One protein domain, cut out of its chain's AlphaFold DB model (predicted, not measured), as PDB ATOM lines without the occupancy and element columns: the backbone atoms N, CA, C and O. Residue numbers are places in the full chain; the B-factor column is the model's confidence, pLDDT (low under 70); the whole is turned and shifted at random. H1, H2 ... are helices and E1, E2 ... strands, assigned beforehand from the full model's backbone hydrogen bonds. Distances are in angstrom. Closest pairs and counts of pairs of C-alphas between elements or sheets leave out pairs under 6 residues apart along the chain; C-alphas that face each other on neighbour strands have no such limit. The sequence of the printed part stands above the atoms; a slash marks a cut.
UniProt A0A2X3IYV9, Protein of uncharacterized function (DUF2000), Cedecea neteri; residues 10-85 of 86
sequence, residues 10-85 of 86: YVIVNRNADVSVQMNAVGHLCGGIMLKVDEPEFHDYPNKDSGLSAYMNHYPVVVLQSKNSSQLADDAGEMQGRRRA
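This is residues 10 to 85 of the 86 residues of the protein "Protein of uncharacterized function (DUF2000)" of Cedecea neteri (UniProt A0A2X3IYV9). You are looking at a flat, loosely built model in two parts: a group in which strand E1 has E4 alongside it and helices H1 and H2 packing on it, and a hairpin of two strands, E2 and E3. The hairpin E2 E3 lies away from this group, at the far end from H2; residues 47 to 52 stick out at its tip, and residues 77 to 85, of which 77 to 83 belong to H2, stick out at the other end. The printed part has 76 residues with two named helices and four named strands, in the order E1 H1 E2 E3 E4 H2; E1 and E4 form a parallel sheet, E2 and E3 an antiparallel one. The class is mixed, helices and strands; the whole is loose, with a radius of gyration of the C-alphas of 15.5 A, and spans 45 by 33 by 16 A.

Start at E1, residues 10 to 14, and look for its parallel neighbour E4, residues 61 to 66, at 30 degrees between directions. There N 11 and O 62 are 2.9 A apart and N 64 and O 11 are 2.8 A apart, within hydrogen-bond range. Next comes H1, residues 19 to 34; its closest C-alphas to E1 are those of Gln 22 and Val 13, 6.3 A. H1 and E4 are apart, but only just, with their closest C-alphas 8.4 A from each other. Go on to E2, residues 42 to 46, and E3, residues 53 to 57, a hairpin whose antiparallel strands stand at 154 degrees between directions. Here N 43 and O 56 are 2.8 A apart, within hydrogen-bond range. Both strands are apart from E1. Last, find H2, residues 69 to 83: its closest C-alphas to E1 are those of Ser 69 and Asn 14, 6.2 A, and to E4 those of Leu 72 and Ser 66, 5.6 A. H1 and H2 are apart. In H1 and H2 every O i to N i+4 pair is within hydrogen-bond range.

Find C-alpha 10 at (-4.459, -8.347, 35.318); from there E1 runs 13.4 A to Asn 14. H1 begins at C-alpha 19, at (-4.406, -10.334, 52.721), and runs 22.5 A to Met 34. E2, from Phe 42 to Pro 46, measures 12.6 A, E3, from Ser 53 to Asn 57, 13.0 A, and E4, from Val 61 to Ser 66, 16.2 A. H2 runs 21.4 A from Ser 69 to C-alpha 83 at (-4.500, -17.544, 24.288).

The two C-alphas farthest apart are those of Asp 49 and Ala 85, at 49.9 A. The printed part has no cut, and no link is long. Look in the B-factor column for a mean pLDDT of 88.9 over the printed part; residues 82 to 85 are under 70.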
ATOM      1  N   TYR A  10      -3.345  -7.939  34.472       90.38
ATOM      2  CA  TYR A  10      -4.459  -8.347  35.318       90.38
ATOM      3  C   TYR A  10      -3.996  -9.431  36.284       90.38
ATOM      4  O   TYR A  10      -3.466 -10.461  35.866       90.38
ATOM      5  N   VAL A  11      -4.218  -9.203  37.576       93.38
ATOM      6  CA  VAL A  11      -3.954 -10.181  38.634       93.38
ATOM      7  C   VAL A  11      -5.269 -10.482  39.334       93.38
ATOM      8  O   VAL A  11      -5.880  -9.588  39.909       93.38
ATOM      9  N   ILE A  12      -5.719 -11.735  39.282       94.00
ATOM     10  CA  ILE A  12      -6.960 -12.170  39.932       94.00
ATOM     11  C   ILE A  12      -6.593 -12.954  41.191       94.00
ATOM     12  O   ILE A  12      -5.856 -13.936  41.116       94.00
ATOM     13  N   VAL A  13      -7.103 -12.527  42.346       95.31
ATOM     14  CA  VAL A  13      -6.878 -13.196  43.637       95.31
ATOM     15  C   VAL A  13      -8.185 -13.708  44.235       95.31
ATOM     16  O   VAL A  13      -9.249 -13.130  44.027       95.31
ATOM     17  N   ASN A  14      -8.118 -14.784  45.021       95.44
ATOM     18  CA  ASN A  14      -9.275 -15.262  45.776       95.44
ATOM     19  C   ASN A  14      -9.515 -14.352  46.986       95.44
ATOM     20  O   ASN A  14      -8.703 -14.340  47.914       95.44
ATOM     21  N   ARG A  15     -10.654 -13.651  47.010       94.94
ATOM     22  CA  ARG A  15     -10.989 -12.692  48.077       94.94
ATOM     23  C   ARG A  15     -11.053 -13.300  49.480       94.94
ATOM     24  O   ARG A  15     -10.970 -12.560  50.451       94.94
ATOM     25  N   ASN A  16     -11.252 -14.616  49.583       96.00
ATOM     26  CA  ASN A  16     -11.383 -15.310  50.866       96.00
ATOM     27  C   ASN A  16     -10.024 -15.700  51.471       96.00
ATOM     28  O   ASN A  16      -9.991 -16.179  52.598       96.00
ATOM     29  N   ALA A  17      -8.922 -15.562  50.727       95.06
ATOM     30  CA  ALA A  17      -7.584 -15.779  51.269       95.06
ATOM     31  C   ALA A  17      -7.152 -14.590  52.137       95.06
ATOM     32  O   ALA A  17      -7.569 -13.460  51.883       95.06
ATOM     33  N   ASP A  18      -6.270 -14.824  53.108       96.75
ATOM     34  CA  ASP A  18      -5.695 -13.747  53.913       96.75
ATOM     35  C   ASP A  18      -4.975 -12.710  53.047       96.75
ATOM     36  O   ASP A  18      -4.322 -13.040  52.054       96.75
ATOM     37  N   VAL A  19      -5.036 -11.441  53.458       95.31
ATOM     38  CA  VAL A  19      -4.406 -10.334  52.721       95.31
ATOM     39  C   VAL A  19      -2.900 -10.555  52.549       95.31
ATOM     40  O   VAL A  19      -2.369 -10.286  51.477       95.31
ATOM     41  N   SER A  20      -2.206 -11.095  53.557       97.56
ATOM     42  CA  SER A  20      -0.774 -11.421  53.460       97.56
ATOM     43  C   SER A  20      -0.491 -12.467  52.377       97.56
ATOM     44  O   SER A  20       0.468 -12.332  51.617       97.56
ATOM     45  N   VAL A  21      -1.358 -13.474  52.255       96.00
ATOM     46  CA  VAL A  21      -1.277 -14.506  51.215       96.00
ATOM     47  C   VAL A  21      -1.557 -13.900  49.842       96.00
ATOM     48  O   VAL A  21      -0.818 -14.174  48.897       96.00
ATOM     49  N   GLN A  22      -2.573 -13.039  49.733       95.31
ATOM     50  CA  GLN A  22      -2.887 -12.331  48.490       95.31
ATOM     51  C   GLN A  22      -1.717 -11.443  48.042       95.31
ATOM     52  O   GLN A  22      -1.307 -11.529  46.889       95.31
ATOM     53  N   MET A  23      -1.134 -10.642  48.942       95.31
ATOM     54  CA  MET A  23       0.013  -9.785  48.619       95.31
ATOM     55  C   MET A  23       1.230 -10.597  48.175       95.31
ATOM     56  O   MET A  23       1.868 -10.244  47.184       95.31
ATOM     57  N   ASN A  24       1.527 -11.705  48.861       95.88
ATOM     58  CA  ASN A  24       2.628 -12.584  48.475       95.88
ATOM     59  C   ASN A  24       2.413 -13.171  47.069       95.88
ATOM     60  O   ASN A  24       3.314 -13.150  46.229       95.88
ATOM     61  N   ALA A  25       1.195 -13.642  46.783       94.62
ATOM     62  CA  ALA A  25       0.841 -14.165  45.468       94.62
ATOM     63  C   ALA A  25       0.956 -13.093  44.370       94.62
ATOM     64  O   ALA A  25       1.560 -13.354  43.331       94.62
ATOM     65  N   VAL A  26       0.436 -11.881  44.606       94.75
ATOM     66  CA  VAL A  26       0.541 -10.752  43.664       94.75
ATOM     67  C   VAL A  26       2.007 -10.420  43.381       94.75
ATOM     68  O   VAL A  26       2.381 -10.311  42.217       94.75
ATOM     69  N   GLY A  27       2.852 -10.332  44.414       92.69
ATOM     70  CA  GLY A  27       4.281 -10.046  44.253       92.69
ATOM     71  C   GLY A  27       4.996 -11.074  43.373       92.69
ATOM     72  O   GLY A  27       5.687 -10.702  42.423       92.69
ATOM     73  N   HIS A  28       4.778 -12.367  43.628       93.88
ATOM     74  CA  HIS A  28       5.357 -13.436  42.809       93.88
ATOM     75  C   HIS A  28       4.842 -13.427  41.364       93.88
ATOM     76  O   HIS A  28       5.633 -13.623  40.439       93.88
ATOM     77  N   LEU A  29       3.545 -13.179  41.154       92.31
ATOM     78  CA  LEU A  29       2.959 -13.099  39.815       92.31
ATOM     79  C   LEU A  29       3.525 -11.916  39.024       92.31
ATOM     80  O   LEU A  29       3.949 -12.105  37.886       92.31
ATOM     81  N   CYS A  30       3.588 -10.728  39.629       90.12
ATOM     82  CA  CYS A  30       4.147  -9.531  39.000       90.12
ATOM     83  C   CYS A  30       5.640  -9.694  38.681       90.12
ATOM     84  O   CYS A  30       6.061  -9.353  37.580       90.12
ATOM     85  N   GLY A  31       6.440 -10.257  39.591       87.88
ATOM     86  CA  GLY A  31       7.855 -10.524  39.314       87.88
ATOM     87  C   GLY A  31       8.048 -11.558  38.200       87.88
ATOM     88  O   GLY A  31       8.838 -11.350  37.283       87.88
ATOM     89  N   GLY A  32       7.292 -12.657  38.242       88.81
ATOM     90  CA  GLY A  32       7.415 -13.745  37.272       88.81
ATOM     91  C   GLY A  32       6.953 -13.377  35.862       88.81
ATOM     92  O   GLY A  32       7.589 -13.784  34.891       88.81
ATOM     93  N   ILE A  33       5.869 -12.605  35.729       85.56
ATOM     94  CA  ILE A  33       5.354 -12.204  34.413       85.56
ATOM     95  C   ILE A  33       6.279 -11.207  33.712       85.56
ATOM     96  O   ILE A  33       6.421 -11.282  32.497       85.56
ATOM     97  N   MET A  34       6.969 -10.340  34.462       83.25
ATOM     98  CA  MET A  34       7.952  -9.404  33.901       83.25
ATOM     99  C   MET A  34       9.147 -10.121  33.263       83.25
ATOM    100  O   MET A  34       9.683  -9.639  32.276       83.25
ATOM    101  N   LEU A  35       9.507 -11.321  33.739       85.25
ATOM    102  CA  LEU A  35      10.537 -12.163  33.107       85.25
ATOM    103  C   LEU A  35      10.099 -12.777  31.765       85.25
ATOM    104  O   LEU A  35      10.883 -13.479  31.129       85.25
ATOM    105  N   LYS A  36       8.833 -12.611  31.374       84.81
ATOM    106  CA  LYS A  36       8.278 -13.108  30.107       84.81
ATOM    107  C   LYS A  36       8.064 -12.007  29.074       84.81
ATOM    108  O   LYS A  36       7.575 -12.313  27.994       84.81
ATOM    109  N   VAL A  37       8.373 -10.761  29.420       82.31
ATOM    110  CA  VAL A  37       8.278  -9.619  28.513       82.31
ATOM    111  C   VAL A  37       9.635  -9.435  27.842       82.31
ATOM    112  O   VAL A  37      10.653  -9.454  28.531       82.31
ATOM    113  N   ASP A  38       9.643  -9.270  26.521       83.31
ATOM    114  CA  ASP A  38      10.880  -9.101  25.748       83.31
ATOM    115  C   ASP A  38      11.561  -7.761  26.064       83.31
ATOM    116  O   ASP A  38      12.770  -7.707  26.282       83.31
ATOM    117  N   GLU A  39      10.767  -6.693  26.165       85.44
ATOM    118  CA  GLU A  39      11.223  -5.335  26.478       85.44
ATOM    119  C   GLU A  39      10.427  -4.776  27.667       85.44
ATOM    120  O   GLU A  39       9.404  -4.111  27.494       85.44
ATOM    121  N   PRO A  40      10.819  -5.108  28.908       84.81
ATOM    122  CA  PRO A  40      10.105  -4.628  30.073       84.81
ATOM    123  C   PRO A  40      10.455  -3.162  30.358       84.81
ATOM    124  O   PRO A  40      11.627  -2.798  30.466       84.81
ATOM    125  N   GLU A  41       9.431  -2.331  30.538       87.50
ATOM    126  CA  GLU A  41       9.584  -0.902  30.804       87.50
ATOM    127  C   GLU A  41       9.202  -0.558  32.247       87.50
ATOM    128  O   GLU A  41       8.153  -0.959  32.763       87.50
ATOM    129  N   PHE A  42      10.065   0.208  32.908       89.81
ATOM    130  CA  PHE A  42       9.903   0.606  34.295       89.81
ATOM    131  C   PHE A  42      10.432   2.022  34.513       89.81
ATOM    132  O   PHE A  42      11.360   2.472  33.842       89.81
ATOM    133  N   HIS A  43       9.869   2.689  35.513       90.00
ATOM    134  CA  HIS A  43      10.254   4.020  35.949       90.00
ATOM    135  C   HIS A  43      11.022   3.956  37.257       90.00
ATOM    136  O   HIS A  43      10.576   3.326  38.223       90.00
ATOM    137  N   ASP A  44      12.130   4.686  37.315       92.25
ATOM    138  CA  ASP A  44      12.789   4.992  38.575       92.25
ATOM    139  C   ASP A  44      11.935   5.956  39.396       92.25
ATOM    140  O   ASP A  44      11.546   7.037  38.945       92.25
ATOM    141  N   TYR A  45      11.681   5.577  40.643       90.50
ATOM    142  CA  TYR A  45      10.968   6.390  41.615       90.50
ATOM    143  C   TYR A  45      11.868   6.661  42.825       90.50
ATOM    144  O   TYR A  45      11.769   5.975  43.852       90.50
ATOM    145  N   PRO A  46      12.789   7.637  42.706       94.19
ATOM    146  CA  PRO A  46      13.738   7.946  43.759       94.19
ATOM    147  C   PRO A  46      13.071   8.709  44.907       94.19
ATOM    148  O   PRO A  46      12.406   9.728  44.715       94.19
ATOM    149  N   ASN A  47      13.329   8.259  46.129       93.50
ATOM    150  CA  ASN A  47      13.017   8.965  47.360       93.50
ATOM    151  C   ASN A  47      14.283   9.666  47.875       93.50
ATOM    152  O   ASN A  47      15.250   9.025  48.290       93.50
ATOM    153  N   LYS A  48      14.266  11.002  47.860       93.06
ATOM    154  CA  LYS A  48      15.411  11.828  48.270       93.06
ATOM    155  C   LYS A  48      15.702  11.772  49.771       93.06
ATOM    156  O   LYS A  48      16.855  11.943  50.147       93.06
ATOM    157  N   ASP A  49      14.695  11.522  50.600       95.62
ATOM    158  CA  ASP A  49      14.835  11.543  52.059       95.62
ATOM    159  C   ASP A  49      15.439  10.239  52.588       95.62
ATOM    160  O   ASP A  49      16.256  10.254  53.507       95.62
ATOM    161  N   SER A  50      15.059   9.098  52.002       94.69
ATOM    162  CA  SER A  50      15.571   7.780  52.403       94.69
ATOM    163  C   SER A  50      16.766   7.298  51.577       94.69
ATOM    164  O   SER A  50      17.430   6.344  51.976       94.69
ATOM    165  N   GLY A  51      17.023   7.910  50.417       93.19
ATOM    166  CA  GLY A  51      18.013   7.438  49.444       93.19
ATOM    167  C   GLY A  51      17.604   6.155  48.708       93.19
ATOM    168  O   GLY A  51      18.409   5.595  47.967       93.19
ATOM    169  N   LEU A  52      16.373   5.672  48.906       92.12
ATOM    170  CA  LEU A  52      15.848   4.488  48.227       92.12
ATOM    171  C   LEU A  52      15.277   4.862  46.859       92.12
ATOM    172  O   LEU A  52      14.649   5.905  46.716       92.12
ATOM    173  N   SER A  53      15.422   3.976  45.875       91.56
ATOM    174  CA  SER A  53      14.704   4.064  44.599       91.56
ATOM    175  C   SER A  53      13.837   2.828  44.423       91.56
ATOM    176  O   SER A  53      14.314   1.707  44.613       91.56
ATOM    177  N   ALA A  54      12.565   3.029  44.092       90.12
ATOM    178  CA  ALA A  54      11.693   1.947  43.653       90.12
ATOM    179  C   ALA A  54      11.698   1.874  42.123       90.12
ATOM    180  O   ALA A  54      11.741   2.902  41.458       90.12
ATOM    181  N   TYR A  55      11.610   0.661  41.580       88.94
ATOM    182  CA  TYR A  55      11.505   0.431  40.141       88.94
ATOM    183  C   TYR A  55      10.063   0.038  39.820       88.94
ATOM    184  O   TYR A  55       9.628  -1.078  40.115       88.94
ATOM    185  N   MET A  56       9.279   0.999  39.334       88.62
ATOM    186  CA  MET A  56       7.832   0.848  39.158       88.62
ATOM    187  C   MET A  56       7.500   0.471  37.722       88.62
ATOM    188  O   MET A  56       8.010   1.083  36.795       88.62
ATOM    189  N   ASN A  57       6.634  -0.521  37.529       88.12
ATOM    190  CA  ASN A  57       6.201  -0.937  36.194       88.12
ATOM    191  C   ASN A  57       5.554   0.244  35.451       88.12
ATOM    192  O   ASN A  57       4.734   0.954  36.040       88.12
ATOM    193  N   HIS A  58       5.918   0.442  34.180       87.56
ATOM    194  CA  HIS A  58       5.274   1.434  33.319       87.56
ATOM    195  C   HIS A  58       3.779   1.123  33.153       87.56
ATOM    196  O   HIS A  58       2.932   2.015  33.235       87.56
ATOM    197  N   TYR A  59       3.453  -0.155  32.953       86.31
ATOM    198  CA  TYR A  59       2.114  -0.591  32.591       86.31
ATOM    199  C   TYR A  59       1.176  -0.683  33.803       86.31
ATOM    200  O   TYR A  59       1.579  -1.163  34.871       86.31
ATOM    201  N   PRO A  60      -0.112  -0.317  33.647       87.31
ATOM    202  CA  PRO A  60      -1.095  -0.454  34.711       87.31
ATOM    203  C   PRO A  60      -1.232  -1.901  35.199       87.31
ATOM    204  O   PRO A  60      -1.400  -2.833  34.407       87.31
ATOM    205  N   VAL A  61      -1.252  -2.069  36.523       89.12
ATOM    206  CA  VAL A  61      -1.568  -3.339  37.184       89.12
ATOM    207  C   VAL A  61      -2.967  -3.250  37.792       89.12
ATOM    208  O   VAL A  61      -3.227  -2.442  38.681       89.12
ATOM    209  N   VAL A  62      -3.877  -4.089  37.310       91.38
ATOM    210  CA  VAL A  62      -5.266  -4.187  37.755       91.38
ATOM    211  C   VAL A  62      -5.424  -5.442  38.606       91.38
ATOM    212  O   VAL A  62      -5.296  -6.563  38.112       91.38
ATOM    213  N   VAL A  63      -5.733  -5.255  39.888       93.62
ATOM    214  CA  VAL A  63      -6.008  -6.359  40.813       93.62
ATOM    215  C   VAL A  63      -7.514  -6.581  40.899       93.62
ATOM    216  O   VAL A  63      -8.266  -5.683  41.274       93.62
ATOM    217  N   LEU A  64      -7.951  -7.786  40.547       94.31
ATOM    218  CA  LEU A  64      -9.341  -8.226  40.596       94.31
ATOM    219  C   LEU A  64      -9.511  -9.319  41.649       94.31
ATOM    220  O   LEU A  64      -8.562 -10.000  42.039       94.31
ATOM    221  N   GLN A  65     -10.748  -9.506  42.092       94.06
ATOM    222  CA  GLN A  65     -11.088 -10.485  43.114       94.06
ATOM    223  C   GLN A  65     -12.094 -11.504  42.588       94.06
ATOM    224  O   GLN A  65     -13.189 -11.139  42.159       94.06
ATOM    225  N   SER A  66     -11.753 -12.786  42.702       96.31
ATOM    226  CA  SER A  66     -12.712 -13.872  42.540       96.31
ATOM    227  C   SER A  66     -13.430 -14.145  43.865       96.31
ATOM    228  O   SER A  66     -12.900 -13.917  44.961       96.31
ATOM    229  N   LYS A  67     -14.669 -14.636  43.787       94.75
ATOM    230  CA  LYS A  67     -15.503 -14.912  44.966       94.75
ATOM    231  C   LYS A  67     -15.027 -16.125  45.760       94.75
ATOM    232  O   LYS A  67     -15.305 -16.194  46.958       94.75
ATOM    233  N   ASN A  68     -14.410 -17.094  45.087       92.19
ATOM    234  CA  ASN A  68     -13.917 -18.352  45.641       92.19
ATOM    235  C   ASN A  68     -12.918 -19.021  44.671       92.19
ATOM    236  O   ASN A  68     -12.672 -18.529  43.568       92.19
ATOM    237  N   SER A  69     -12.353 -20.159  45.086       91.56
ATOM    238  CA  SER A  69     -11.357 -20.901  44.304       91.56
ATOM    239  C   SER A  69     -11.915 -21.518  43.020       91.56
ATOM    240  O   SER A  69     -11.172 -21.628  42.053       91.56
ATOM    241  N   SER A  70     -13.197 -21.899  42.990       93.81
ATOM    242  CA  SER A  70     -13.832 -22.444  41.783       93.81
ATOM    243  C   SER A  70     -13.906 -21.388  40.687       93.81
ATOM    244  O   SER A  70     -13.405 -21.618  39.596       93.81
ATOM    245  N   GLN A  71     -14.398 -20.188  41.018       93.69
ATOM    246  CA  GLN A  71     -14.416 -19.074  40.072       93.69
ATOM    247  C   GLN A  71     -13.002 -18.711  39.603       93.69
ATOM    248  O   GLN A  71     -12.796 -18.475  38.424       93.69
ATOM    249  N   LEU A  72     -12.012 -18.711  40.507       93.25
ATOM    250  CA  LEU A  72     -10.624 -18.435  40.122       93.25
ATOM    251  C   LEU A  72     -10.091 -19.443  39.089       93.25
ATOM    252  O   LEU A  72      -9.359 -19.059  38.180       93.25
ATOM    253  N   ALA A  73     -10.431 -20.725  39.245       91.44
ATOM    254  CA  ALA A  73     -10.034 -21.772  38.310       91.44
ATOM    255  C   ALA A  73     -10.738 -21.618  36.954       91.44
ATOM    256  O   ALA A  73     -10.083 -21.754  35.919       91.44
ATOM    257  N   ASP A  74     -12.030 -21.283  36.963       93.44
ATOM    258  CA  ASP A  74     -12.809 -21.018  35.749       93.44
ATOM    259  C   ASP A  74     -12.240 -19.809  34.984       93.44
ATOM    260  O   ASP A  74     -11.932 -19.925  33.795       93.44
ATOM    261  N   ASP A  75     -11.996 -18.688  35.680       88.44
ATOM    262  CA  ASP A  75     -11.399 -17.469  35.114       88.44
ATOM    263  C   ASP A  75     -10.019 -17.771  34.487       88.44
ATOM    264  O   ASP A  75      -9.705 -17.331  33.375       88.44
ATOM    265  N   ALA A  76      -9.186 -18.564  35.173       86.38
ATOM    266  CA  ALA A  76      -7.872 -18.967  34.672       86.38
ATOM    267  C   ALA A  76      -7.969 -19.870  33.430       86.38
ATOM    268  O   ALA A  76      -7.188 -19.709  32.484       86.38
ATOM    269  N   GLY A  77      -8.925 -20.803  33.415       86.69
ATOM    270  CA  GLY A  77      -9.193 -21.676  32.274       86.69
ATOM    271  C   GLY A  77      -9.644 -20.895  31.041       86.69
ATOM    272  O   GLY A  77      -9.130 -21.124  29.941       86.69
ATOM    273  N   GLU A  78     -10.531 -19.915  31.219       86.75
ATOM    274  CA  GLU A  78     -10.998 -19.053  30.132       86.75
ATOM    275  C   GLU A  78      -9.849 -18.232  29.523       86.75
ATOM    276  O   GLU A  78      -9.695 -18.177  28.298       86.75
ATOM    277  N   MET A  79      -8.983 -17.650  30.361       81.94
ATOM    278  CA  MET A  79      -7.823 -16.891  29.879       81.94
ATOM    279  C   MET A  79      -6.824 -17.758  29.099       81.94
ATOM    280  O   MET A  79      -6.267 -17.306  28.095       81.94
ATOM    281  N   GLN A  80      -6.606 -19.009  29.516       76.94
ATOM    282  CA  GLN A  80      -5.756 -19.946  28.774       76.94
ATOM    283  C   GLN A  80      -6.381 -20.366  27.438       76.94
ATOM    284  O   GLN A  80      -5.665 -20.472  26.441       76.94
ATOM    285  N   GLY A  81      -7.702 -20.567  27.400       72.75
ATOM    286  CA  GLY A  81      -8.436 -20.887  26.174       72.75
ATOM    287  C   GLY A  81      -8.349 -19.772  25.132       72.75
ATOM    288  O   GLY A  81      -8.075 -20.043  23.962       72.75
ATOM    289  N   ARG A  82      -8.475 -18.509  25.561       65.75
ATOM    290  CA  ARG A  82      -8.351 -17.335  24.679       65.75
ATOM    291  C   ARG A  82      -6.950 -17.180  24.078       65.75
ATOM    292  O   ARG A  82      -6.840 -16.777  22.929       65.75
ATOM    293  N   ARG A  83      -5.887 -17.561  24.801       57.31
ATOM    294  CA  ARG A  83      -4.500 -17.544  24.288       57.31
ATOM    295  C   ARG A  83      -4.203 -18.592  23.210       57.31
ATOM    296  O   ARG A  83      -3.186 -18.471  22.546       57.31
ATOM    297  N   ARG A  84      -5.034 -19.630  23.057       49.62
ATOM    298  CA  ARG A  84      -4.854 -20.676  22.029       49.62
ATOM    299  C   ARG A  84      -5.651 -20.425  20.747       49.62
ATOM    300  O   ARG A  84      -5.481 -21.166  19.789       49.62
ATOM    301  N   ALA A  85      -6.545 -19.439  20.759       46.19
ATOM    302  CA  ALA A  85      -7.419 -19.105  19.635       46.19
ATOM    303  C   ALA A  85      -6.890 -17.937  18.777       46.19
ATOM    304  O   ALA A  85      -7.599 -17.493  17.875       46.19
TER     305      ALA A  85